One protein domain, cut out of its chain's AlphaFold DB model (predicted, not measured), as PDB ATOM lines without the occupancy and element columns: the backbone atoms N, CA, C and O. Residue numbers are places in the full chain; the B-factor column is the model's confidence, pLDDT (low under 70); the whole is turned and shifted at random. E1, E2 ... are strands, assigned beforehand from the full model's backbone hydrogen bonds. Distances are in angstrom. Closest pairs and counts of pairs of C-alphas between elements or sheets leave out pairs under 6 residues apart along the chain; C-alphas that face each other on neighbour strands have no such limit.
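Overview. This is residues 33 to 225 of the 311 residues of an uncharacterized protein of Ruminococcus sp. AF17-6 (UniProt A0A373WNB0). Two twisted sheets of four strands, E5 E1 E7 E8 and E4 E3 E6 E9, stand face to face as a sandwich with their strands crossed at 41 degrees. E9 runs on past the sandwich into a small third sheet, E10 E11 E12, at one end of the domain, and beyond it the link of residues 201 to 216 reaches out to 32 A from the mean of the C-alphas. The printed part has 193 residues with no named helix and twelve named strands, E1 to E12 in order along it; each sheet is antiparallel in the order given, and E2 pairs with no named strand. The class is all strand, though under half of the residues, 80 of 193, are in named strands. The whole is compact, with a radius of gyration of the C-alphas of 16.5 A, and spans 52 by 35 by 31 A.

Arrangement. E1, residues 33 to 42, is an inner strand with two antiparallel neighbours, E5, residues 85 to 92, and E7, residues 127 to 136. N 36 and O 133 are 2.8 A apart between E1 and E7, and N 88 and O 37 are 2.9 A apart between E5 and E1, both within hydrogen-bond range. E1 bends by 65 degrees at residue 39. E2, residues 51 to 53, has short antiparallel pairings with residues 44 to 45 and 56 to 57. E3, residues 59 to 67, and E4, residues 70 to 77, form a hairpin, with N 72 and O 65 at 2.8 A. From E4 the chain changes to E5 in the other sheet; their closest C-alphas, those of Ala 77 and Gln 89, are 5.3 A apart. E6, residues 113 to 121, is the other antiparallel neighbour of E3, with N 64 and O 117 at 2.8 A. E7 and E8, residues 182 to 185, form a hairpin with N 130 and O 182 at 2.8 A. The pairing of E7 is staggered: residues 127 to 130 pair with E8, and residues 130 to 135 with E1. E9, residues 188 to 195, is the edge strand beside E6, with N 116 and O 192 at 2.9 A. Across the sandwich, two sheets face to face, the closest C-alphas of E7 and E9 are those of Gly 131 and Ile 192, 5.6 A apart. E9 runs on at 58 degrees into E10, residues 197 to 200. E10, E11, residues 217 to 219, and E12, residues 222 to 225, form a meander, each strand the antiparallel neighbour of the one before, with N 218 and O 198 at 3.0 A and N 217 and O 225 at 2.9 A. E12 is apart from E1 and E9, for instance.

Along the chain. E1 begins at C-alpha 33, (34.909, -2.438, 25.542), and measures 23.8 A from first to last C-alpha. E3 measures 22.3 A, E4 18.4 A and E5 16.4 A. E6 measures 25.6 A. E7 measures 29.4 A and begins at C-alpha 127, (34.081, 24.460, 35.670). E9 measures 23.9 A. E2, E8, E10 and E11 are shorter, and E12 ends at C-alpha 225, (56.623, -4.963, 22.794).

Size, cuts and confidence. The two C-alphas farthest apart, those of Gly 124 and Asp 209, are 52.3 A apart. The printed part has no cut. The links E5 to E6, E7 to E8 and E10 to E11 are long, with 20, 45 and 16 residues. Within the 45-residue link, residues 179 to 180 pair antiparallel with residues 193 to 194 of E9, and residues 175 to 176 with residues 199 to 200 of E10. The mean pLDDT of the printed part is 82.2; it is under 70 at residues 79 and 138, 147 to 157, 163 to 175 and 202 to 206.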
ATOM      1  N   ASN A  33      35.878  -1.978  24.554       84.75
ATOM      2  CA  ASN A  33      34.909  -2.438  25.542       84.75
ATOM      3  C   ASN A  33      34.125  -1.257  26.105       84.75
ATOM      4  O   ASN A  33      32.902  -1.345  26.219       84.75
ATOM      5  N   TYR A  34      34.794  -0.127  26.330       87.62
ATOM      6  CA  TYR A  34      34.130   1.151  26.529       87.62
ATOM      7  C   TYR A  34      34.976   2.324  26.005       87.62
ATOM      8  O   TYR A  34      36.197   2.225  25.864       87.62
ATOM      9  N   LEU A  35      34.301   3.437  25.716       90.94
ATOM     10  CA  LEU A  35      34.864   4.732  25.332       90.94
ATOM     11  C   LEU A  35      33.961   5.832  25.893       90.94
ATOM     12  O   LEU A  35      32.784   5.897  25.524       90.94
ATOM     13  N   TYR A  36      34.514   6.691  26.746       90.94
ATOM     14  CA  TYR A  36      33.819   7.775  27.434       90.94
ATOM     15  C   TYR A  36      34.509   9.121  27.235       90.94
ATOM     16  O   TYR A  36      35.738   9.215  27.162       90.94
ATOM     17  N   ILE A  37      33.695  10.173  27.268       93.88
ATOM     18  CA  ILE A  37      34.147  11.487  27.730       93.88
ATOM     19  C   ILE A  37      34.109  11.423  29.255       93.88
ATOM     20  O   ILE A  37      33.037  11.245  29.835       93.88
ATOM     21  N   ALA A  38      35.269  11.526  29.890       91.12
ATOM     22  CA  ALA A  38      35.419  11.528  31.339       91.12
ATOM     23  C   ALA A  38      35.726  12.948  31.820       91.12
ATOM     24  O   ALA A  38      36.465  13.671  31.150       91.12
ATOM     25  N   THR A  39      35.175  13.333  32.970       92.06
ATOM     26  CA  THR A  39      35.444  14.634  33.595       92.06
ATOM     27  C   THR A  39      35.822  14.482  35.067       92.06
ATOM     28  O   THR A  39      35.647  13.414  35.651       92.06
ATOM     29  N   ASP A  40      36.313  15.558  35.679       91.19
ATOM     30  CA  ASP A  40      36.487  15.678  37.134       91.19
ATOM     31  C   ASP A  40      35.288  16.349  37.841       91.19
ATOM     32  O   ASP A  40      35.320  16.570  39.059       91.19
ATOM     33  N   ILE A  41      34.206  16.625  37.104       92.44
ATOM     34  CA  ILE A  41      33.017  17.336  37.581       92.44
ATOM     35  C   ILE A  41      32.115  16.359  38.348       92.44
ATOM     36  O   ILE A  41      31.660  15.380  37.762       92.44
ATOM     37  N   PRO A  42      31.808  16.591  39.636       92.50
ATOM     38  CA  PRO A  42      30.865  15.755  40.375       92.50
ATOM     39  C   PRO A  42      29.451  15.828  39.787       92.50
ATOM     40  O   PRO A  42      28.989  16.916  39.434       92.50
ATOM     41  N   CYS A  43      28.739  14.703  39.747       92.31
ATOM     42  CA  CYS A  43      27.328  14.681  39.367       92.31
ATOM     43  C   CYS A  43      26.496  13.726  40.224       92.31
ATOM     44  O   CYS A  43      27.003  12.801  40.854       92.31
ATOM     45  N   GLU A  44      25.187  13.936  40.190       92.19
ATOM     46  CA  GLU A  44      24.184  12.998  40.687       92.19
ATOM     47  C   GLU A  44      23.328  12.495  39.519       92.19
ATOM     48  O   GLU A  44      23.424  13.007  38.405       92.19
ATOM     49  N   TYR A  45      22.476  11.502  39.764       90.62
ATOM     50  CA  TYR A  45      21.538  10.985  38.768       90.62
ATOM     51  C   TYR A  45      20.111  11.038  39.303       90.62
ATOM     52  O   TYR A  45      19.871  10.671  40.454       90.62
ATOM     53  N   ASN A  46      19.163  11.485  38.477       90.94
ATOM     54  CA  ASN A  46      17.740  11.461  38.826       90.94
ATOM     55  C   ASN A  46      17.113  10.087  38.528       90.94
ATOM     56  O   ASN A  46      17.759   9.178  38.002       90.94
ATOM     57  N   ASP A  47      15.817   9.958  38.818       90.25
ATOM     58  CA  ASP A  47      15.034   8.740  38.570       90.25
ATOM     59  C   ASP A  47      14.939   8.352  37.078       90.25
ATOM     60  O   ASP A  47      14.595   7.212  36.761       90.25
ATOM     61  N   ASN A  48      15.253   9.278  36.165       88.88
ATOM     62  CA  ASN A  48      15.287   9.047  34.720       88.88
ATOM     63  C   ASN A  48      16.679   8.649  34.209       88.88
ATOM     64  O   ASN A  48      16.865   8.559  32.996       88.88
ATOM     65  N   ASP A  49      17.650   8.412  35.096       86.94
ATOM     66  CA  ASP A  49      19.039   8.128  34.727       86.94
ATOM     67  C   ASP A  49      19.718   9.315  33.982       86.94
ATOM     68  O   ASP A  49      20.657   9.132  33.205       86.94
ATOM     69  N   GLU A  50      19.276  10.554  34.222       90.25
ATOM     70  CA  GLU A  50      19.891  11.774  33.674       90.25
ATOM     71  C   GLU A  50      20.909  12.353  34.660       90.25
ATOM     72  O   GLU A  50      20.657  12.374  35.865       90.25
ATOM     73  N   ALA A  51      22.052  12.825  34.155       92.00
ATOM     74  CA  ALA A  51      23.092  13.430  34.983       92.00
ATOM     75  C   ALA A  51      22.664  14.824  35.453       92.00
ATOM     76  O   ALA A  51      22.236  15.644  34.639       92.00
ATOM     77  N   LEU A  52      22.827  15.108  36.743       93.25
ATOM     78  CA  LEU A  52      22.586  16.414  37.339       93.25
ATOM     79  C   LEU A  52      23.873  16.993  37.896       93.25
ATOM     80  O   LEU A  52      24.569  16.357  38.686       93.25
ATOM     81  N   VAL A  53      24.129  18.248  37.553       94.88
ATOM     82  CA  VAL A  53      25.160  19.071  38.179       94.88
ATOM     83  C   VAL A  53      24.454  20.260  38.803       94.88
ATOM     84  O   VAL A  53      23.688  20.957  38.142       94.88
ATOM     85  N   ASN A  54      24.645  20.460  40.109       94.44
ATOM     86  CA  ASN A  54      23.966  21.514  40.872       94.44
ATOM     87  C   ASN A  54      22.425  21.496  40.722       94.44
ATOM     88  O   ASN A  54      21.777  22.541  40.716       94.44
ATOM     89  N   GLY A  55      21.833  20.303  40.591       93.38
ATOM     90  CA  GLY A  55      20.386  20.117  40.422       93.38
ATOM     91  C   GLY A  55      19.854  20.401  39.012       93.38
ATOM     92  O   GLY A  55      18.643  20.325  38.804       93.38
ATOM     93  N   GLN A  56      20.724  20.697  38.045       94.88
ATOM     94  CA  GLN A  56      20.361  20.911  36.648       94.88
ATOM     95  C   GLN A  56      20.785  19.722  35.790       94.88
ATOM     96  O   GLN A  56      21.895  19.219  35.937       94.88
ATOM     97  N   VAL A  57      19.898  19.281  34.895       94.81
ATOM     98  CA  VAL A  57      20.204  18.205  33.946       94.81
ATOM     99  C   VAL A  57      21.273  18.677  32.964       94.81
ATOM    100  O   VAL A  57      21.100  19.710  32.315       94.81
ATOM    101  N   VAL A  58      22.344  17.895  32.842       95.50
ATOM    102  CA  VAL A  58      23.443  18.134  31.905       95.50
ATOM    103  C   VAL A  58      23.367  17.139  30.756       95.50
ATOM    104  O   VAL A  58      23.194  15.936  30.958       95.50
ATOM    105  N   THR A  59      23.529  17.639  29.535       94.69
ATOM    106  CA  THR A  59      23.481  16.841  28.307       94.69
ATOM    107  C   THR A  59      24.746  17.028  27.483       94.69
ATOM    108  O   THR A  59      25.375  18.084  27.525       94.69
ATOM    109  N   CYS A  60      25.107  15.991  26.728       95.19
ATOM    110  CA  CYS A  60      26.200  16.015  25.764       95.19
ATOM    111  C   CYS A  60      25.666  15.606  24.393       95.19
ATOM    112  O   CYS A  60      25.075  14.529  24.245       95.19
ATOM    113  N   LYS A  61      25.853  16.482  23.408       95.06
ATOM    114  CA  LYS A  61      25.302  16.360  22.057       95.06
ATOM    115  C   LYS A  61      26.308  16.804  21.002       95.06
ATOM    116  O   LYS A  61      27.405  17.255  21.332       95.06
ATOM    117  N   ASP A  62      25.902  16.686  19.738       94.62
ATOM    118  CA  ASP A  62      26.703  17.078  18.573       94.62
ATOM    119  C   ASP A  62      28.083  16.405  18.587       94.62
ATOM    120  O   ASP A  62      29.108  17.029  18.304       94.62
ATOM    121  N   LEU A  63      28.113  15.124  18.970       96.31
ATOM    122  CA  LEU A  63      29.357  14.400  19.142       96.31
ATOM    123  C   LEU A  63      29.917  14.022  17.774       96.31
ATOM    124  O   LEU A  63      29.291  13.289  17.005       96.31
ATOM    125  N   LYS A  64      31.142  14.455  17.504       97.19
ATOM    126  CA  LYS A  64      31.949  13.948  16.399       97.19
ATOM    127  C   LYS A  64      33.096  13.139  16.971       97.19
ATOM    128  O   LYS A  64      34.011  13.678  17.586       97.19
ATOM    129  N   VAL A  65      33.042  11.833  16.754       96.31
ATOM    130  CA  VAL A  65      34.015  10.881  17.282       96.31
ATOM    131  C   VAL A  65      34.877  10.390  16.137       96.31
ATOM    132  O   VAL A  65      34.380   9.809  15.174       96.31
ATOM    133  N   LYS A  66      36.182  10.598  16.246       95.00
ATOM    134  CA  LYS A  66      37.174  10.086  15.311       95.00
ATOM    135  C   LYS A  66      38.007   9.005  15.982       95.00
ATOM    136  O   LYS A  66      38.588   9.246  17.035       95.00
ATOM    137  N   ILE A  67      38.075   7.830  15.362       92.06
ATOM    138  CA  ILE A  67      38.900   6.694  15.791       92.06
ATOM    139  C   ILE A  67      39.851   6.380  14.635       92.06
ATOM    140  O   ILE A  67      39.449   5.802  13.620       92.06
ATOM    141  N   GLY A  68      41.103   6.826  14.749       86.38
ATOM    142  CA  GLY A  68      42.065   6.751  13.649       86.38
ATOM    143  C   GLY A  68      41.608   7.547  12.432       86.38
ATOM    144  O   GLY A  68      41.392   8.755  12.505       86.38
ATOM    145  N   SER A  69      41.443   6.872  11.298       84.69
ATOM    146  CA  SER A  69      40.942   7.480  10.057       84.69
ATOM    147  C   SER A  69      39.412   7.538   9.944       84.69
ATOM    148  O   SER A  69      38.907   8.175   9.019       84.69
ATOM    149  N   GLN A  70      38.675   6.912  10.866       90.88
ATOM    150  CA  GLN A  70      37.214   6.798  10.812       90.88
ATOM    151  C   GLN A  70      36.548   7.920  11.607       90.88
ATOM    152  O   GLN A  70      36.975   8.204  12.722       90.88
ATOM    153  N   GLU A  71      35.504   8.535  11.049       94.81
ATOM    154  CA  GLU A  71      34.732   9.614  11.677       94.81
ATOM    155  C   GLU A  71      33.259   9.209  11.801       94.81
ATOM    156  O   GLU A  71      32.653   8.720  10.845       94.81
ATOM    157  N   PHE A  72      32.687   9.449  12.977       94.81
ATOM    158  CA  PHE A  72      31.317   9.116  13.340       94.81
ATOM    159  C   PHE A  72      30.623  10.353  13.903       94.81
ATOM    160  O   PHE A  72      31.206  11.088  14.698       94.81
ATOM    161  N   ASN A  73      29.366  10.563  13.514       94.94
ATOM    162  CA  ASN A  73      28.504  11.569  14.129       94.94
ATOM    163  C   ASN A  73      27.534  10.831  15.051       94.94
ATOM    164  O   ASN A  73      26.791   9.977  14.573       94.94
ATOM    165  N   VAL A  74      27.580  11.143  16.342       92.31
ATOM    166  CA  VAL A  74      26.750  10.536  17.386       92.31
ATOM    167  C   VAL A  74      25.794  11.603  17.910       92.31
ATOM    168  O   VAL A  74      26.210  12.718  18.234       92.31
ATOM    169  N   SER A  75      24.500  11.286  17.948       85.62
ATOM    170  CA  SER A  75      23.460  12.288  18.206       85.62
ATOM    171  C   SER A  75      23.512  12.842  19.633       85.62
ATOM    172  O   SER A  75      23.474  14.059  19.835       85.62
ATOM    173  N   ALA A  76      23.653  11.955  20.613       84.62
ATOM    174  CA  ALA A  76      23.816  12.284  22.018       84.62
ATOM    175  C   ALA A  76      24.490  11.127  22.753       84.62
ATOM    176  O   ALA A  76      24.354   9.962  22.378       84.62
ATOM    177  N   ALA A  77      25.184  11.448  23.839       78.06
ATOM    178  CA  ALA A  77      25.731  10.446  24.738       78.06
ATOM    179  C   ALA A  77      24.842  10.333  25.992       78.06
ATOM    180  O   ALA A  77      24.577  11.348  26.643       78.06
ATOM    181  N   PRO A  78      24.361   9.132  26.362       72.19
ATOM    182  CA  PRO A  78      23.564   8.949  27.565       72.19
ATOM    183  C   PRO A  78      24.389   9.246  28.819       72.19
ATOM    184  O   PRO A  78      25.550   8.841  28.935       72.19
ATOM    185  N   GLY A  79      23.747   9.941  29.762       63.69
ATOM    186  CA  GLY A  79      24.407  10.505  30.937       63.69
ATOM    187  C   GLY A  79      24.746   9.496  32.034       63.69
ATOM    188  O   GLY A  79      25.732   9.703  32.733       63.69
ATOM    189  N   LYS A  80      23.973   8.411  32.214       78.12
ATOM    190  CA  LYS A  80      24.184   7.517  33.367       78.12
ATOM    191  C   LYS A  80      25.361   6.576  33.232       78.12
ATOM    192  O   LYS A  80      25.309   5.610  32.473       78.12
ATOM    193  N   THR A  81      26.343   6.793  34.089       77.56
ATOM    194  CA  THR A  81      27.450   5.879  34.350       77.56
ATOM    195  C   THR A  81      27.419   5.438  35.811       77.56
ATOM    196  O   THR A  81      26.669   5.996  36.611       77.56
ATOM    197  N   ASP A  82      28.220   4.435  36.164       77.62
ATOM    198  CA  ASP A  82      28.424   4.048  37.568       77.62
ATOM    199  C   ASP A  82      29.385   5.006  38.310       77.62
ATOM    200  O   ASP A  82      29.658   4.804  39.497       77.62
ATOM    201  N   SER A  83      29.869   6.048  37.618       80.12
ATOM    202  CA  SER A  83      30.784   7.053  38.147       80.12
ATOM    203  C   SER A  83      30.067   8.082  39.016       80.12
ATOM    204  O   SER A  83      28.908   8.426  38.775       80.12
ATOM    205  N   ASP A  84      30.768   8.606  40.023       85.81
ATOM    206  CA  ASP A  84      30.329   9.816  40.744       85.81
ATOM    207  C   ASP A  84      30.744  11.127  40.052       85.81
ATOM    208  O   ASP A  84      30.420  12.228  40.516       85.81
ATOM    209  N   LYS A  85      31.434  11.006  38.916       89.50
ATOM    210  CA  LYS A  85      31.784  12.099  38.020       89.50
ATOM    211  C   LYS A  85      30.911  12.085  36.781       89.50
ATOM    212  O   LYS A  85      30.552  11.033  36.251       89.50
ATOM    213  N   LEU A  86      30.660  13.277  36.255       92.38
ATOM    214  CA  LEU A  86      29.980  13.471  34.991       92.38
ATOM    215  C   LEU A  86      30.788  12.790  33.886       92.38
ATOM    216  O   LEU A  86      31.914  13.184  33.577       92.38
ATOM    217  N   CYS A  87      30.196  11.762  33.293       91.31
ATOM    218  CA  CYS A  87      30.775  11.013  32.192       91.31
ATOM    219  C   CYS A  87      29.721  10.824  31.106       91.31
ATOM    220  O   CYS A  87      28.541  10.626  31.395       91.31
ATOM    221  N   PHE A  88      30.152  10.844  29.849       92.62
ATOM    222  CA  PHE A  88      29.264  10.658  28.707       92.62
ATOM    223  C   PHE A  88      29.675   9.415  27.929       92.62
ATOM    224  O   PHE A  88      30.804   9.318  27.434       92.62
ATOM    225  N   GLN A  89      28.757   8.452  27.836       90.88
ATOM    226  CA  GLN A  89      29.039   7.167  27.203       90.88
ATOM    227  C   GLN A  89      28.962   7.266  25.684       90.88
ATOM    228  O   GLN A  89      27.937   7.670  25.146       90.88
ATOM    229  N   ILE A  90      30.016   6.840  24.991       93.00
ATOM    230  CA  ILE A  90      30.038   6.748  23.523       93.00
ATOM    231  C   ILE A  90      30.021   5.283  23.094       93.00
ATOM    232  O   ILE A  90      29.330   4.918  22.147       93.00
ATOM    233  N   ILE A  91      30.766   4.436  23.803       90.31
ATOM    234  CA  ILE A  91      30.770   2.983  23.630       90.31
ATOM    235  C   ILE A  91      30.758   2.362  25.022       90.31
ATOM    236  O   ILE A  91      31.536   2.771  25.880       90.31
ATOM    237  N   ASN A  92      29.897   1.373  25.247       88.44
ATOM    238  CA  ASN A  92      29.906   0.563  26.461       88.44
ATOM    239  C   ASN A  92      29.300  -0.816  26.172       88.44
ATOM    240  O   ASN A  92      28.088  -0.942  26.002       88.44
ATOM    241  N   LYS A  93      30.134  -1.858  26.115       85.50
ATOM    242  CA  LYS A  93      29.688  -3.241  25.885       85.50
ATOM    243  C   LYS A  93      29.054  -3.884  27.119       85.50
ATOM    244  O   LYS A  93      28.352  -4.883  26.983       85.50
ATOM    245  N   TRP A  94      29.328  -3.366  28.314       83.25
ATOM    246  CA  TRP A  94      28.897  -3.976  29.574       83.25
ATOM    247  C   TRP A  94      27.598  -3.389  30.115       83.25
ATOM    248  O   TRP A  94      26.902  -4.044  30.890       83.25
ATOM    249  N   ASN A  95      27.220  -2.192  29.672       83.12
ATOM    250  CA  ASN A  95      25.930  -1.610  30.001       83.12
ATOM    251  C   ASN A  95      24.848  -2.127  29.046       83.12
ATOM    252  O   ASN A  95      24.684  -1.638  27.934       83.12
ATOM    253  N   SER A  96      24.048  -3.084  29.512       81.19
ATOM    254  CA  SER A  96      22.958  -3.675  28.725       81.19
ATOM    255  C   SER A  96      21.828  -2.701  28.369       81.19
ATOM    256  O   SER A  96      20.976  -3.041  27.551       81.19
ATOM    257  N   LYS A  97      21.759  -1.529  29.016       80.25
ATOM    258  CA  LYS A  97      20.797  -0.464  28.689       80.25
ATOM    259  C   LYS A  97      21.347   0.523  27.658       80.25
ATOM    260  O   LYS A  97      20.594   1.347  27.147       80.25
ATOM    261  N   PHE A  98      22.643   0.461  27.371       83.62
ATOM    262  CA  PHE A  98      23.303   1.317  26.403       83.62
ATOM    263  C   PHE A  98      23.206   0.706  25.004       83.62
ATOM    264  O   PHE A  98      23.441  -0.485  24.812       83.62
ATOM    265  N   THR A  99      22.877   1.525  24.010       85.31
ATOM    266  CA  THR A  99      22.975   1.145  22.597       85.31
ATOM    267  C   THR A  99      23.915   2.124  21.913       85.31
ATOM    268  O   THR A  99      23.618   3.311  21.838       85.31
ATOM    269  N   SER A 100      25.055   1.620  21.440       86.00
ATOM    270  CA  SER A 100      26.038   2.423  20.712       86.00
ATOM    271  C   SER A 100      25.492   2.821  19.345       86.00
ATOM    272  O   SER A 100      25.014   1.958  18.607       86.00
ATOM    273  N   GLU A 101      25.636   4.090  18.966       90.25
ATOM    274  CA  GLU A 101      25.465   4.524  17.570       90.25
ATOM    275  C   GLU A 101      26.679   4.141  16.704       90.25
ATOM    276  O   GLU A 101      26.574   4.033  15.483       90.25
ATOM    277  N   ILE A 102      27.830   3.880  17.333       89.12
ATOM    278  CA  ILE A 102      29.047   3.411  16.669       89.12
ATOM    279  C   ILE A 102      29.095   1.881  16.764       89.12
ATOM    280  O   ILE A 102      29.374   1.329  17.833       89.12
ATOM    281  N   THR A 103      28.817   1.185  15.660       82.38
ATOM    282  CA  THR A 103      28.700  -0.289  15.641       82.38
ATOM    283  C   THR A 103      29.752  -1.005  14.797       82.38
ATOM    284  O   THR A 103      29.968  -2.194  15.005       82.38
ATOM    285  N   ASP A 104      30.401  -0.310  13.862       80.12
ATOM    286  CA  ASP A 104      31.416  -0.881  12.971       80.12
ATOM    287  C   ASP A 104      32.616   0.064  12.909       80.12
ATOM    288  O   ASP A 104      32.574   1.120  12.279       80.12
ATOM    289  N   TYR A 105      33.648  -0.270  13.675       82.50
ATOM    290  CA  TYR A 105      34.881   0.492  13.748       82.50
ATOM    291  C   TYR A 105      36.040  -0.449  14.047       82.50
ATOM    292  O   TYR A 105      35.887  -1.553  14.572       82.50
ATOM    293  N   THR A 106      37.231   0.028  13.733       78.94
ATOM    294  CA  THR A 106      38.478  -0.654  14.050       78.94
ATOM    295  C   THR A 106      39.212   0.214  15.048       78.94
ATOM    296  O   THR A 106      39.386   1.409  14.806       78.94
ATOM    297  N   VAL A 107      39.636  -0.372  16.169       77.75
ATOM    298  CA  VAL A 107      40.573   0.277  17.087       77.75
ATOM    299  C   VAL A 107      41.781   0.703  16.264       77.75
ATOM    300  O   VAL A 107      42.438  -0.122  15.627       77.75
ATOM    301  N   ALA A 108      42.012   2.014  16.243       71.81
ATOM    302  CA  ALA A 108      43.092   2.620  15.485       71.81
ATOM    303  C   ALA A 108      44.464   2.036  15.870       71.81
ATOM    304  O   ALA A 108      44.675   1.583  17.001       71.81
ATOM    305  N   GLY A 109      45.382   2.031  14.910       72.75
ATOM    306  CA  GLY A 109      46.717   1.470  15.061       72.75
ATOM    307  C   GLY A 109      47.660   2.347  15.885       72.75
ATOM    308  O   GLY A 109      47.329   3.447  16.327       72.75
ATOM    309  N   ALA A 110      48.886   1.854  16.072       77.94
ATOM    310  CA  ALA A 110      49.942   2.614  16.731       77.94
ATOM    311  C   ALA A 110      50.183   3.966  16.032       77.94
ATOM    312  O   ALA A 110      50.291   4.036  14.806       77.94
ATOM    313  N   GLY A 111      50.290   5.032  16.824       78.75
ATOM    314  CA  GLY A 111      50.456   6.411  16.361       78.75
ATOM    315  C   GLY A 111      49.154   7.139  16.011       78.75
ATOM    316  O   GLY A 111      49.207   8.318  15.668       78.75
ATOM    317  N   GLU A 112      47.999   6.476  16.100       87.31
ATOM    318  CA  GLU A 112      46.695   7.098  15.868       87.31
ATOM    319  C   GLU A 112      46.032   7.591  17.166       87.31
ATOM    320  O   GLU A 112      46.419   7.224  18.280       87.31
ATOM    321  N   TYR A 113      45.026   8.453  17.001       92.25
ATOM    322  CA  TYR A 113      44.309   9.114  18.088       92.25
ATOM    323  C   TYR A 113      42.826   8.767  18.063       92.25
ATOM    324  O   TYR A 113      42.221   8.607  16.997       92.25
ATOM    325  N   ILE A 114      42.241   8.802  19.256       94.00
ATOM    326  CA  ILE A 114      40.822   9.085  19.427       94.00
ATOM    327  C   ILE A 114      40.684  10.599  19.558       94.00
ATOM    328  O   ILE A 114      41.400  11.220  20.344       94.00
ATOM    329  N   THR A 115      39.781  11.210  18.801       96.69
ATOM    330  CA  THR A 115      39.427  12.632  18.936       96.69
ATOM    331  C   THR A 115      37.924  12.752  19.079       96.69
ATOM    332  O   THR A 115      37.188  12.077  18.363       96.69
ATOM    333  N   ILE A 116      37.473  13.574  20.018       97.81
ATOM    334  CA  ILE A 116      36.052  13.779  20.282       97.81
ATOM    335  C   ILE A 116      35.797  15.278  20.319       97.81
ATOM    336  O   ILE A 116      36.320  15.966  21.197       97.81
ATOM    337  N   ASP A 117      34.982  15.754  19.385       98.06
ATOM    338  CA  ASP A 117      34.321  17.050  19.489       98.06
ATOM    339  C   ASP A 117      32.929  16.831  20.080       98.06
ATOM    340  O   ASP A 117      32.249  15.868  19.716       98.06
ATOM    341  N   PHE A 118      32.507  17.688  21.001       97.75
ATOM    342  CA  PHE A 118      31.222  17.557  21.684       97.75
ATOM    343  C   PHE A 118      30.724  18.904  22.203       97.75
ATOM    344  O   PHE A 118      31.513  19.822  22.426       97.75
ATOM    345  N   THR A 119      29.420  19.005  22.441       97.56
ATOM    346  CA  THR A 119      28.784  20.172  23.062       97.56
ATOM    347  C   THR A 119      28.118  19.768  24.370       97.56
ATOM    348  O   THR A 119      27.308  18.842  24.384       97.56
ATOM    349  N   ILE A 120      28.436  20.478  25.456       96.38
ATOM    350  CA  ILE A 120      27.762  20.361  26.753       96.38
ATOM    351  C   ILE A 120      26.709  21.462  26.879       96.38
ATOM    352  O   ILE A 120      26.997  22.632  26.620       96.38
ATOM    353  N   GLU A 121      25.517  21.085  27.339       96.00
ATOM    354  CA  GLU A 121      24.464  22.014  27.753       96.00
ATOM    355  C   GLU A 121      23.911  21.658  29.132       96.00
ATOM    356  O   GLU A 121      23.783  20.481  29.478       96.00
ATOM    357  N   GLY A 122      23.504  22.679  29.884       95.06
ATOM    358  CA  GLY A 122      22.881  22.540  31.195       95.06
ATOM    359  C   GLY A 122      23.862  22.524  32.369       95.06
ATOM    360  O   GLY A 122      23.446  22.342  33.508       95.06
ATOM    361  N   LEU A 123      25.150  22.740  32.108       95.62
ATOM    362  CA  LEU A 123      26.220  22.781  33.100       95.62
ATOM    363  C   LEU A 123      26.303  24.139  33.829       95.62
ATOM    364  O   LEU A 123      26.841  24.221  34.941       95.62
ATOM    365  N   GLY A 124      25.752  25.198  33.224       93.19
ATOM    366  CA  GLY A 124      25.769  26.554  33.777       93.19
ATOM    367  C   GLY A 124      27.185  27.131  33.799       93.19
ATOM    368  O   GLY A 124      27.899  27.006  32.814       93.19
ATOM    369  N   ASP A 125      27.600  27.719  34.924       93.56
ATOM    370  CA  ASP A 125      28.956  28.269  35.116       93.56
ATOM    371  C   ASP A 125      29.931  27.253  35.752       93.56
ATOM    372  O   ASP A 125      31.023  27.619  36.197       93.56
ATOM    373  N   THR A 126      29.538  25.978  35.861       96.62
ATOM    374  CA  THR A 126      30.379  24.951  36.495       96.62
ATOM    375  C   THR A 126      31.630  24.702  35.658       96.62
ATOM    376  O   THR A 126      31.555  24.491  34.446       96.62
ATOM    377  N   THR A 127      32.789  24.701  36.311       96.69
ATOM    378  CA  THR A 127      34.081  24.460  35.670       96.69
ATOM    379  C   THR A 127      34.631  23.081  36.020       96.69
ATOM    380  O   THR A 127      34.274  22.491  37.040       96.69
ATOM    381  N   GLY A 128      35.519  22.576  35.172       94.75
ATOM    382  CA  GLY A 128      36.219  21.313  35.380       94.75
ATOM    383  C   GLY A 128      37.178  21.026  34.239       94.75
ATOM    384  O   GLY A 128      37.554  21.922  33.482       94.75
ATOM    385  N   ASN A 129      37.550  19.771  34.085       94.81
ATOM    386  CA  ASN A 129      38.381  19.276  33.005       94.81
ATOM    387  C   ASN A 129      37.730  18.043  32.390       94.81
ATOM    388  O   ASN A 129      37.056  17.275  33.076       94.81
ATOM    389  N   ALA A 130      37.964  17.839  31.099       94.06
ATOM    390  CA  ALA A 130      37.532  16.653  30.382       94.06
ATOM    391  C   ALA A 130      38.670  16.028  29.592       94.06
ATOM    392  O   ALA A 130      39.528  16.723  29.047       94.06
ATOM    393  N   GLY A 131      38.603  14.709  29.462       94.19
ATOM    394  CA  GLY A 131      39.480  13.936  28.604       94.19
ATOM    395  C   GLY A 131      38.855  12.613  28.189       94.19
ATOM    396  O   GLY A 131      37.719  12.280  28.529       94.19
ATOM    397  N   VAL A 132      39.602  11.863  27.386       92.88
ATOM    398  CA  VAL A 132      39.125  10.611  26.790       92.88
ATOM    399  C   VAL A 132      39.498   9.429  27.675       92.88
ATOM    400  O   VAL A 132      40.683   9.176  27.902       92.88
ATOM    401  N   SER A 133      38.501   8.670  28.113       89.19
ATOM    402  CA  SER A 133      38.679   7.402  28.819       89.19
ATOM    403  C   SER A 133      38.271   6.248  27.911       89.19
ATOM    404  O   SER A 133      37.225   6.303  27.269       89.19
ATOM    405  N   PHE A 134      39.093   5.206  27.821       88.25
ATOM    406  CA  PHE A 134      38.771   4.034  27.017       88.25
ATOM    407  C   PHE A 134      39.404   2.768  27.581       88.25
ATOM    408  O   PHE A 134      40.399   2.813  28.311       88.25
ATOM    409  N   GLN A 135      38.853   1.642  27.143       84.62
ATOM    410  CA  GLN A 135      39.453   0.327  27.273       84.62
ATOM    411  C   GLN A 135      39.203  -0.455  25.993       84.62
ATOM    412  O   GLN A 135      38.066  -0.586  25.531       84.62
ATOM    413  N   ALA A 136      40.270  -0.989  25.418       80.38
ATOM    414  CA  ALA A 136      40.200  -1.916  24.300       80.38
ATOM    415  C   ALA A 136      40.261  -3.365  24.791       80.38
ATOM    416  O   ALA A 136      40.667  -3.640  25.924       80.38
ATOM    417  N   ASP A 137      39.832  -4.299  23.951       74.19
ATOM    418  CA  ASP A 137      39.842  -5.706  24.327       74.19
ATOM    419  C   ASP A 137      41.241  -6.209  24.704       74.19
ATOM    420  O   ASP A 137      42.244  -5.854  24.087       74.19
ATOM    421  N   GLY A 138      41.311  -7.011  25.766       66.69
ATOM    422  CA  GLY A 138      42.576  -7.494  26.321       66.69
ATOM    423  C   GLY A 138      43.460  -6.425  26.983       66.69
ATOM    424  O   GLY A 138      44.567  -6.752  27.410       66.69
ATOM    425  N   THR A 139      42.995  -5.176  27.108       70.06
ATOM    426  CA  THR A 139      43.716  -4.088  27.794       70.06
ATOM    427  C   THR A 139      43.006  -3.626  29.068       70.06
ATOM    428  O   THR A 139      41.862  -3.994  29.336       70.06
ATOM    429  N   TRP A 140      43.713  -2.845  29.886       70.81
ATOM    430  CA  TRP A 140      43.152  -2.196  31.071       70.81
ATOM    431  C   TRP A 140      42.649  -0.796  30.735       70.81
ATOM    432  O   TRP A 140      42.926  -0.255  29.666       70.81
ATOM    433  N   ASP A 141      41.906  -0.237  31.675       73.75
ATOM    434  CA  ASP A 141      41.351   1.105  31.629       73.75
ATOM    435  C   ASP A 141      42.489   2.121  31.524       73.75
ATOM    436  O   ASP A 141      43.324   2.192  32.418       73.75
ATOM    437  N   PHE A 142      42.545   2.903  30.442       76.12
ATOM    438  CA  PHE A 142      43.619   3.892  30.258       76.12
ATOM    439  C   PHE A 142      43.423   5.150  31.109       76.12
ATOM    440  O   PHE A 142      44.383   5.882  31.353       76.12
ATOM    441  N   ARG A 143      42.188   5.393  31.568       79.12
ATOM    442  CA  ARG A 143      41.794   6.448  32.512       79.12
ATOM    443  C   ARG A 143      40.495   6.048  33.199       79.12
ATOM    444  O   ARG A 143      39.501   5.864  32.505       79.12
ATOM    445  N   ASN A 144      40.470   5.962  34.524       75.69
ATOM    446  CA  ASN A 144      39.235   5.756  35.279       75.69
ATOM    447  C   ASN A 144      38.780   7.079  35.927       75.69
ATOM    448  O   ASN A 144      39.519   7.594  36.760       75.69
ATOM    449  N   PRO A 145      37.616   7.657  35.579       71.12
ATOM    450  CA  PRO A 145      37.125   8.878  36.231       71.12
ATOM    451  C   PRO A 145      36.835   8.709  37.733       71.12
ATOM    452  O   PRO A 145      36.762   9.707  38.445       71.12
ATOM    453  N   ASP A 146      36.672   7.475  38.220       71.75
ATOM    454  CA  ASP A 146      36.399   7.201  39.628       71.75
ATOM    455  C   ASP A 146      37.675   7.113  40.479       71.75
ATOM    456  O   ASP A 146      38.606   6.367  40.181       71.75
ATOM    457  N   ASP A 147      37.662   7.814  41.617       55.56
ATOM    458  CA  ASP A 147      38.750   7.872  42.612       55.56
ATOM    459  C   ASP A 147      38.583   6.843  43.750       55.56
ATOM    460  O   ASP A 147      39.227   6.881  44.797       55.56
ATOM    461  N   LYS A 148      37.654   5.890  43.610       58.19
ATOM    462  CA  LYS A 148      37.438   4.904  44.673       58.19
ATOM    463  C   LYS A 148      38.586   3.899  44.641       58.19
ATOM    464  O   LYS A 148      38.600   3.032  43.775       58.19
ATOM    465  N   GLU A 149      39.470   3.977  45.642       52.00
ATOM    466  CA  GLU A 149      40.627   3.101  45.950       52.00
ATOM    467  C   GLU A 149      40.333   1.577  46.040       52.00
ATOM    468  O   GLU A 149      41.074   0.824  46.676       52.00
ATOM    469  N   LYS A 150      39.234   1.072  45.471       46.78
ATOM    470  CA  LYS A 150      38.810  -0.323  45.617       46.78
ATOM    471  C   LYS A 150      39.803  -1.312  45.018       46.78
ATOM    472  O   LYS A 150      39.915  -2.402  45.566       46.78
ATOM    473  N   ASP A 151      40.571  -0.909  44.009       48.72
ATOM    474  CA  ASP A 151      41.681  -1.693  43.486       48.72
ATOM    475  C   ASP A 151      42.919  -0.811  43.324       48.72
ATOM    476  O   ASP A 151      42.966   0.066  42.469       48.72
ATOM    477  N   LYS A 152      43.979  -1.094  44.096       47.31
ATOM    478  CA  LYS A 152      45.300  -0.423  44.015       47.31
ATOM    479  C   LYS A 152      45.931  -0.421  42.608       47.31
ATOM    480  O   LYS A 152      46.972   0.197  42.402       47.31
ATOM    481  N   VAL A 153      45.327  -1.165  41.684       47.81
ATOM    482  CA  VAL A 153      45.753  -1.454  40.314       47.81
ATOM    483  C   VAL A 153      45.172  -0.460  39.302       47.81
ATOM    484  O   VAL A 153      45.799  -0.234  38.274       47.81
ATOM    485  N   ALA A 154      44.023   0.155  39.606       50.72
ATOM    486  CA  ALA A 154      43.368   1.169  38.783       50.72
ATOM    487  C   ALA A 154      43.450   2.508  39.520       50.72
ATOM    488  O   ALA A 154      42.549   2.883  40.267       50.72
ATOM    489  N   GLN A 155      44.587   3.191  39.380       54.31
ATOM    490  CA  GLN A 155      44.714   4.545  39.908       54.31
ATOM    491  C   GLN A 155      43.693   5.468  39.214       54.31
ATOM    492  O   GLN A 155      43.394   5.254  38.033       54.31
ATOM    493  N   PRO A 156      43.179   6.490  39.913       59.81
ATOM    494  CA  PRO A 156      42.245   7.441  39.328       59.81
ATOM    495  C   PRO A 156      42.882   8.146  38.132       59.81
ATOM    496  O   PRO A 156      44.089   8.412  38.114       59.81
ATOM    497  N   ALA A 157      42.069   8.496  37.143       66.19
ATOM    498  CA  ALA A 157      42.442   9.470  36.137       66.19
ATOM    499  C   ALA A 157      42.657  10.821  36.822       66.19
ATOM    500  O   ALA A 157      41.812  11.280  37.590       66.19
ATOM    501  N   TYR A 158      43.769  11.478  36.507       71.00
ATOM    502  CA  TYR A 158      43.992  12.852  36.933       71.00
ATOM    503  C   TYR A 158      43.740  13.772  35.743       71.00
ATOM    504  O   TYR A 158      44.290  13.558  34.662       71.00
ATOM    505  N   PHE A 159      42.910  14.790  35.944       82.94
ATOM    506  CA  PHE A 159      42.665  15.836  34.961       82.94
ATOM    507  C   PHE A 159      43.175  17.194  35.495       82.94
ATOM    508  O   PHE A 159      43.054  17.449  36.696       82.94
ATOM    509  N   PRO A 160      43.743  18.072  34.642       78.50
ATOM    510  CA  PRO A 160      44.182  17.779  33.279       78.50
ATOM    511  C   PRO A 160      45.448  16.899  33.281       78.50
ATOM    512  O   PRO A 160      46.404  17.174  34.004       78.50
ATOM    513  N   ASN A 161      45.443  15.859  32.446       76.00
ATOM    514  CA  ASN A 161      46.542  14.935  32.151       76.00
ATOM    515  C   ASN A 161      47.297  14.314  33.359       76.00
ATOM    516  O   ASN A 161      48.396  14.746  33.707       76.00
ATOM    517  N   LYS A 162      46.865  13.148  33.854       72.00
ATOM    518  CA  LYS A 162      47.775  11.998  34.029       72.00
ATOM    519  C   LYS A 162      47.054  10.684  33.697       72.00
ATOM    520  O   LYS A 162      46.007  10.380  34.261       72.00
ATOM    521  N   CYS A 163      47.624   9.935  32.754       69.88
ATOM    522  CA  CYS A 163      47.040   8.768  32.082       69.88
ATOM    523  C   CYS A 163      47.644   7.462  32.623       69.88
ATOM    524  O   CYS A 163      48.864   7.423  32.786       69.88
ATOM    525  N   VAL A 164      46.872   6.385  32.840       64.44
ATOM    526  CA  VAL A 164      47.467   5.062  33.117       64.44
ATOM    527  C   VAL A 164      46.577   3.876  32.729       64.44
ATOM    528  O   VAL A 164      45.516   3.706  33.313       64.44
ATOM    529  N   GLY A 165      47.132   2.972  31.904       60.97
ATOM    530  CA  GLY A 165      46.823   1.533  31.876       60.97
ATOM    531  C   GLY A 165      47.783   0.724  30.974       60.97
ATOM    532  O   GLY A 165      47.967   1.081  29.818       60.97
ATOM    533  N   ILE A 166      48.382  -0.375  31.474       55.53
ATOM    534  CA  ILE A 166      48.951  -1.514  30.703       55.53
ATOM    535  C   ILE A 166      48.630  -2.821  31.445       55.53
ATOM    536  O   ILE A 166      48.703  -2.876  32.668       55.53
ATOM    537  N   ALA A 167      48.273  -3.880  30.711       47.94
ATOM    538  CA  ALA A 167      47.858  -5.169  31.267       47.94
ATOM    539  C   ALA A 167      48.997  -6.022  31.857       47.94
ATOM    540  O   ALA A 167      50.002  -6.241  31.181       47.94
ATOM    541  N   GLY A 168      48.803  -6.611  33.056       49.91
ATOM    542  CA  GLY A 168      49.699  -7.684  33.530       49.91
ATOM    543  C   GLY A 168      49.703  -8.140  35.001       49.91
ATOM    544  O   GLY A 168      50.398  -9.108  35.290       49.91
ATOM    545  N   GLY A 169      48.978  -7.528  35.943       43.62
ATOM    546  CA  GLY A 169      49.016  -7.923  37.364       43.62
ATOM    547  C   GLY A 169      48.834  -6.730  38.302       43.62
ATOM    548  O   GLY A 169      48.611  -5.621  37.833       43.62
ATOM    549  N   ALA A 170      48.884  -6.949  39.621       39.47
ATOM    550  CA  ALA A 170      48.626  -5.914  40.625       39.47
ATOM    551  C   ALA A 170      49.668  -4.775  40.588       39.47
ATOM    552  O   ALA A 170      50.672  -4.815  41.291       39.47
ATOM    553  N   GLY A 171      49.407  -3.760  39.769       47.16
ATOM    554  CA  GLY A 171      50.154  -2.507  39.673       47.16
ATOM    555  C   GLY A 171      50.182  -2.007  38.233       47.16
ATOM    556  O   GLY A 171      51.106  -2.336  37.499       47.16
ATOM    557  N   GLY A 172      49.163  -1.250  37.821       48.94
ATOM    558  CA  GLY A 172      49.202  -0.490  36.575       48.94
ATOM    559  C   GLY A 172      49.825   0.872  36.846       48.94
ATOM    560  O   GLY A 172      49.284   1.615  37.661       48.94
ATOM    561  N   PHE A 173      50.941   1.217  36.200       60.03
ATOM    562  CA  PHE A 173      51.476   2.579  36.265       60.03
ATOM    563  C   PHE A 173      51.943   3.114  34.909       60.03
ATOM    564  O   PHE A 173      52.406   2.390  34.038       60.03
ATOM    565  N   ASP A 174      51.718   4.422  34.785       60.50
ATOM    566  CA  ASP A 174      52.277   5.439  33.903       60.50
ATOM    567  C   ASP A 174      52.736   5.001  32.502       60.50
ATOM    568  O   ASP A 174      53.845   4.505  32.281       60.50
ATOM    569  N   THR A 175      51.890   5.278  31.519       65.56
ATOM    570  CA  THR A 175      52.294   5.306  30.122       65.56
ATOM    571  C   THR A 175      52.472   6.751  29.694       65.56
ATOM    572  O   THR A 175      51.617   7.598  29.947       65.56
ATOM    573  N   ASN A 176      53.576   7.050  29.007       74.81
ATOM    574  CA  ASN A 176      53.724   8.316  28.299       74.81
ATOM    575  C   ASN A 176      52.759   8.300  27.103       74.81
ATOM    576  O   ASN A 176      53.133   7.912  25.993       74.81
ATOM    577  N   VAL A 177      51.489   8.594  27.380       82.00
ATOM    578  CA  VAL A 177      50.403   8.705  26.406       82.00
ATOM    579  C   VAL A 177      50.174  10.174  26.141       82.00
ATOM    580  O   VAL A 177      49.919  10.938  27.073       82.00
ATOM    581  N   ASP A 178      50.223  10.557  24.871       87.25
ATOM    582  CA  ASP A 178      49.812  11.901  24.497       87.25
ATOM    583  C   ASP A 178      48.299  12.041  24.702       87.25
ATOM    584  O   ASP A 178      47.507  11.243  24.195       87.25
ATOM    585  N   CYS A 179      47.898  13.027  25.489       88.75
ATOM    586  CA  CYS A 179      46.507  13.338  25.768       88.75
ATOM    587  C   CYS A 179      46.307  14.850  25.733       88.75
ATOM    588  O   CYS A 179      47.090  15.624  26.288       88.75
ATOM    589  N   GLN A 180      45.236  15.248  25.057       93.25
ATOM    590  CA  GLN A 180      44.785  16.625  24.963       93.25
ATOM    591  C   GLN A 180      43.475  16.725  25.731       93.25
ATOM    592  O   GLN A 180      42.388  16.561  25.169       93.25
ATOM    593  N   ASP A 181      43.605  16.937  27.033       93.81
ATOM    594  CA  ASP A 181      42.484  17.281  27.893       93.81
ATOM    595  C   ASP A 181      42.123  18.755  27.719       93.81
ATOM    596  O   ASP A 181      42.948  19.583  27.322       93.81
ATOM    597  N   THR A 182      40.877  19.092  28.028       95.88
ATOM    598  CA  THR A 182      40.370  20.457  27.894       95.88
ATOM    599  C   THR A 182      39.726  20.931  29.183       95.88
ATOM    600  O   THR A 182      39.050  20.166  29.871       95.88
ATOM    601  N   ALA A 183      39.921  22.210  29.502       96.69
ATOM    602  CA  ALA A 183      39.206  22.853  30.590       96.69
ATOM    603  C   ALA A 183      37.767  23.147  30.145       96.69
ATOM    604  O   ALA A 183      37.539  23.818  29.135       96.69
ATOM    605  N   ILE A 184      36.803  22.675  30.927       96.31
ATOM    606  CA  ILE A 184      35.389  22.998  30.785       96.31
ATOM    607  C   ILE A 184      35.103  24.264  31.589       96.31
ATOM    608  O   ILE A 184      35.440  24.347  32.770       96.31
ATOM    609  N   ASN A 185      34.451  25.237  30.952       95.88
ATOM    610  CA  ASN A 185      34.042  26.495  31.574       95.88
ATOM    611  C   ASN A 185      32.552  26.739  31.319       95.88
ATOM    612  O   ASN A 185      32.182  27.720  30.675       95.88
ATOM    613  N   GLY A 186      31.719  25.816  31.797       95.69
ATOM    614  CA  GLY A 186      30.277  25.851  31.602       95.69
ATOM    615  C   GLY A 186      29.795  25.246  30.286       95.69
ATOM    616  O   GLY A 186      30.431  24.360  29.709       95.69
ATOM    617  N   ASP A 187      28.644  25.718  29.818       97.19
ATOM    618  CA  ASP A 187      28.062  25.294  28.543       97.19
ATOM    619  C   ASP A 187      28.952  25.694  27.358       97.19
ATOM    620  O   ASP A 187      29.507  26.795  27.312       97.19
ATOM    621  N   GLY A 188      29.072  24.815  26.365       97.06
ATOM    622  CA  GLY A 188      29.891  25.102  25.192       97.06
ATOM    623  C   GLY A 188      30.339  23.873  24.421       97.06
ATOM    624  O   GLY A 188      30.019  22.738  24.774       97.06
ATOM    625  N   SER A 189      31.092  24.126  23.352       97.88
ATOM    626  CA  SER A 189      31.696  23.089  22.517       97.88
ATOM    627  C   SER A 189      33.173  22.918  22.845       97.88
ATOM    628  O   SER A 189      33.911  23.893  23.000       97.88
ATOM    629  N   TYR A 190      33.597  21.666  22.915       98.06
ATOM    630  CA  TYR A 190      34.892  21.246  23.419       98.06
ATOM    631  C   TYR A 190      35.486  20.164  22.517       98.06
ATOM    632  O   TYR A 190      34.758  19.391  21.894       98.06
ATOM    633  N   THR A 191      36.816  20.092  22.495       98.00
ATOM    634  CA  THR A 191      37.572  19.052  21.791       98.00
ATOM    635  C   THR A 191      38.554  18.419  22.758       98.00
ATOM    636  O   THR A 191      39.265  19.127  23.474       98.00
ATOM    637  N   ILE A 192      38.609  17.092  22.750       97.44
ATOM    638  CA  ILE A 192      39.559  16.289  23.522       97.44
ATOM    639  C   ILE A 192      40.172  15.204  22.644       97.44
ATOM    640  O   ILE A 192      39.554  14.743  21.677       97.44
ATOM    641  N   SER A 193      41.379  14.757  22.981       95.25
ATOM    642  CA  SER A 193      41.992  13.616  22.301       95.25
ATOM    643  C   SER A 193      42.915  12.796  23.194       95.25
ATOM    644  O   SER A 193      43.382  13.241  24.244       95.25
ATOM    645  N   ILE A 194      43.165  11.556  22.780       92.12
ATOM    646  CA  ILE A 194      44.155  10.669  23.395       92.12
ATOM    647  C   ILE A 194      44.807   9.795  22.326       92.12
ATOM    648  O   ILE A 194      44.131   9.296  21.422       92.12
ATOM    649  N   ALA A 195      46.119   9.609  22.431       89.94
ATOM    650  CA  ALA A 195      46.861   8.656  21.632       89.94
ATOM    651  C   ALA A 195      46.494   7.224  22.031       89.94
ATOM    652  O   ALA A 195      46.344   6.889  23.204       89.94
ATOM    653  N   GLN A 196      46.414   6.342  21.044       86.06
ATOM    654  CA  GLN A 196      46.103   4.926  21.256       86.06
ATOM    655  C   GLN A 196      47.349   4.050  21.391       86.06
ATOM    656  O   GLN A 196      47.274   2.825  21.307       86.06
ATOM    657  N   SER A 197      48.504   4.678  21.567       83.44
ATOM    658  CA  SER A 197      49.784   4.023  21.784       83.44
ATOM    659  C   SER A 197      50.725   4.960  22.516       83.44
ATOM    660  O   SER A 197      50.595   6.181  22.414       83.44
ATOM    661  N   GLY A 198      51.725   4.395  23.171       83.44
ATOM    662  CA  GLY A 198      52.732   5.165  23.881       83.44
ATOM    663  C   GLY A 198      53.869   4.285  24.364       83.44
ATOM    664  O   GLY A 198      54.049   3.155  23.908       83.44
ATOM    665  N   THR A 199      54.651   4.818  25.296       82.06
ATOM    666  CA  THR A 199      55.786   4.108  25.900       82.06
ATOM    667  C   THR A 199      55.516   3.840  27.375       82.06
ATOM    668  O   THR A 199      54.907   4.664  28.055       82.06
ATOM    669  N   VAL A 200      55.956   2.684  27.863       79.81
ATOM    670  CA  VAL A 200      55.924   2.317  29.283       79.81
ATOM    671  C   VAL A 200      56.991   3.117  30.027       79.81
ATOM    672  O   VAL A 200      58.168   3.043  29.664       79.81
ATOM    673  N   ASN A 201      56.606   3.882  31.047       77.06
ATOM    674  CA  ASN A 201      57.563   4.689  31.803       77.06
ATOM    675  C   ASN A 201      58.430   3.842  32.747       77.06
ATOM    676  O   ASN A 201      58.128   2.685  33.048       77.06
ATOM    677  N   ALA A 202      59.527   4.431  33.224       67.81
ATOM    678  CA  ALA A 202      60.304   3.854  34.313       67.81
ATOM    679  C   ALA A 202      59.396   3.664  35.534       67.81
ATOM    680  O   ALA A 202      58.583   4.533  35.836       67.81
ATOM    681  N   GLU A 203      59.511   2.522  36.214       63.31
ATOM    682  CA  GLU A 203      58.700   2.176  37.398       63.31
ATOM    683  C   GLU A 203      57.202   1.915  37.127       63.31
ATOM    684  O   GLU A 203      56.478   1.551  38.053       63.31
ATOM    685  N   ALA A 204      56.752   1.994  35.866       64.19
ATOM    686  CA  ALA A 204      55.388   1.675  35.429       64.19
ATOM    687  C   ALA A 204      54.927   0.267  35.850       64.19
ATOM    688  O   ALA A 204      53.763   0.025  36.168       64.19
ATOM    689  N   GLN A 205      55.859  -0.686  35.828       66.12
ATOM    690  CA  GLN A 205      55.607  -2.062  36.224       66.12
ATOM    691  C   GLN A 205      56.923  -2.740  36.600       66.12
ATOM    692  O   GLN A 205      57.846  -2.831  35.784       66.12
ATOM    693  N   LYS A 206      57.002  -3.240  37.836       69.19
ATOM    694  CA  LYS A 206      58.105  -4.077  38.309       69.19
ATOM    695  C   LYS A 206      57.538  -5.405  38.780       69.19
ATOM    696  O   LYS A 206      56.690  -5.432  39.669       69.19
ATOM    697  N   PHE A 207      57.978  -6.487  38.156       74.69
ATOM    698  CA  PHE A 207      57.525  -7.829  38.497       74.69
ATOM    699  C   PHE A 207      58.247  -8.348  39.748       74.69
ATOM    700  O   PHE A 207      59.311  -7.844  40.119       74.69
ATOM    701  N   ASP A 208      57.690  -9.383  40.384       78.88
ATOM    702  CA  ASP A 208      58.269 -10.008  41.587       78.88
ATOM    703  C   ASP A 208      59.696 -10.541  41.358       78.88
ATOM    704  O   ASP A 208      60.499 -10.605  42.288       78.88
ATOM    705  N   ASP A 209      60.032 -10.895  40.115       81.19
ATOM    706  CA  ASP A 209      61.371 -11.333  39.704       81.19
ATOM    707  C   ASP A 209      62.352 -10.171  39.440       81.19
ATOM    708  O   ASP A 209      63.516 -10.395  39.107       81.19
ATOM    709  N   GLY A 210      61.900  -8.926  39.607       77.12
ATOM    710  CA  GLY A 210      62.676  -7.708  39.397       77.12
ATOM    711  C   GLY A 210      62.757  -7.237  37.944       77.12
ATOM    712  O   GLY A 210      63.355  -6.182  37.710       77.12
ATOM    713  N   SER A 211      62.167  -7.959  36.986       78.19
ATOM    714  CA  SER A 211      62.077  -7.515  35.593       78.19
ATOM    715  C   SER A 211      61.136  -6.313  35.443       78.19
ATOM    716  O   SER A 211      60.296  -6.034  36.307       78.19
ATOM    717  N   THR A 212      61.306  -5.559  34.353       79.25
ATOM    718  CA  THR A 212      60.467  -4.401  34.018       79.25
ATOM    719  C   THR A 212      60.198  -4.366  32.518       79.25
ATOM    720  O   THR A 212      61.009  -4.852  31.726       79.25
ATOM    721  N   ASN A 213      59.084  -3.739  32.143       79.31
ATOM    722  CA  ASN A 213      58.767  -3.412  30.751       79.31
ATOM    723  C   ASN A 213      59.083  -1.945  30.429       79.31
ATOM    724  O   ASN A 213      58.500  -1.380  29.510       79.31
ATOM    725  N   GLU A 214      59.976  -1.306  31.188       83.75
ATOM    726  CA  GLU A 214      60.369   0.082  30.946       83.75
ATOM    727  C   GLU A 214      60.823   0.274  29.490       83.75
ATOM    728  O   GLU A 214      61.595  -0.516  28.939       83.75
ATOM    729  N   GLY A 215      60.307   1.321  28.848       81.75
ATOM    730  CA  GLY A 215      60.616   1.652  27.462       81.75
ATOM    731  C   GLY A 215      59.865   0.823  26.420       81.75
ATOM    732  O   GLY A 215      60.005   1.108  25.233       81.75
ATOM    733  N   TRP A 216      59.066  -0.176  26.805       83.31
ATOM    734  CA  TRP A 216      58.274  -0.947  25.844       83.31
ATOM    735  C   TRP A 216      57.203  -0.073  25.189       83.31
ATOM    736  O   TRP A 216      56.690   0.875  25.786       83.31
ATOM    737  N   ILE A 217      56.856  -0.398  23.948       81.62
ATOM    738  CA  ILE A 217      55.795   0.281  23.207       81.62
ATOM    739  C   ILE A 217      54.502  -0.492  23.408       81.62
ATOM    740  O   ILE A 217      54.462  -1.696  23.166       81.62
ATOM    741  N   TRP A 218      53.444   0.194  23.826       80.56
ATOM    742  CA  TRP A 218      52.099  -0.370  23.919       80.56
ATOM    743  C   TRP A 218      51.192   0.253  22.854       80.56
ATOM    744  O   TRP A 218      51.423   1.381  22.411       80.56
ATOM    745  N   ALA A 219      50.145  -0.472  22.465       80.62
ATOM    746  CA  ALA A 219      49.044   0.049  21.660       80.62
ATOM    747  C   ALA A 219      47.721  -0.561  22.138       80.62
ATOM    748  O   ALA A 219      47.709  -1.670  22.665       80.62
ATOM    749  N   ALA A 220      46.610   0.152  21.956       78.56
ATOM    750  CA  ALA A 220      45.298  -0.232  22.480       78.56
ATOM    751  C   ALA A 220      44.836  -1.631  22.023       78.56
ATOM    752  O   ALA A 220      44.083  -2.287  22.720       78.56
ATOM    753  N   ASN A 221      45.296  -2.130  20.878       73.62
ATOM    754  CA  ASN A 221      44.936  -3.451  20.350       73.62
ATOM    755  C   ASN A 221      46.106  -4.449  20.336       73.62
ATOM    756  O   ASN A 221      46.063  -5.431  19.593       73.62
ATOM    757  N   ALA A 222      47.168  -4.196  21.106       72.81
ATOM    758  CA  ALA A 222      48.369  -5.020  21.081       72.81
ATOM    759  C   ALA A 222      48.975  -5.234  22.470       72.81
ATOM    760  O   ALA A 222      48.965  -4.360  23.336       72.81
ATOM    761  N   VAL A 223      49.592  -6.402  22.645       72.88
ATOM    762  CA  VAL A 223      50.484  -6.655  23.779       72.88
ATOM    763  C   VAL A 223      51.695  -5.722  23.660       72.88
ATOM    764  O   VAL A 223      52.221  -5.578  22.551       72.88
ATOM    765  N   PRO A 224      52.161  -5.100  24.758       76.94
ATOM    766  CA  PRO A 224      53.364  -4.285  24.719       76.94
ATOM    767  C   PRO A 224      54.568  -5.056  24.169       76.94
ATOM    768  O   PRO A 224      54.740  -6.243  24.457       76.94
ATOM    769  N   VAL A 225      55.429  -4.375  23.416       76.62
ATOM    770  CA  VAL A 225      56.623  -4.963  22.794       76.62
ATOM    771  C   VAL A 225      57.884  -4.203  23.176       76.62
ATOM    772  O   VAL A 225      57.893  -2.972  23.241       76.62
TER     773      VAL A 225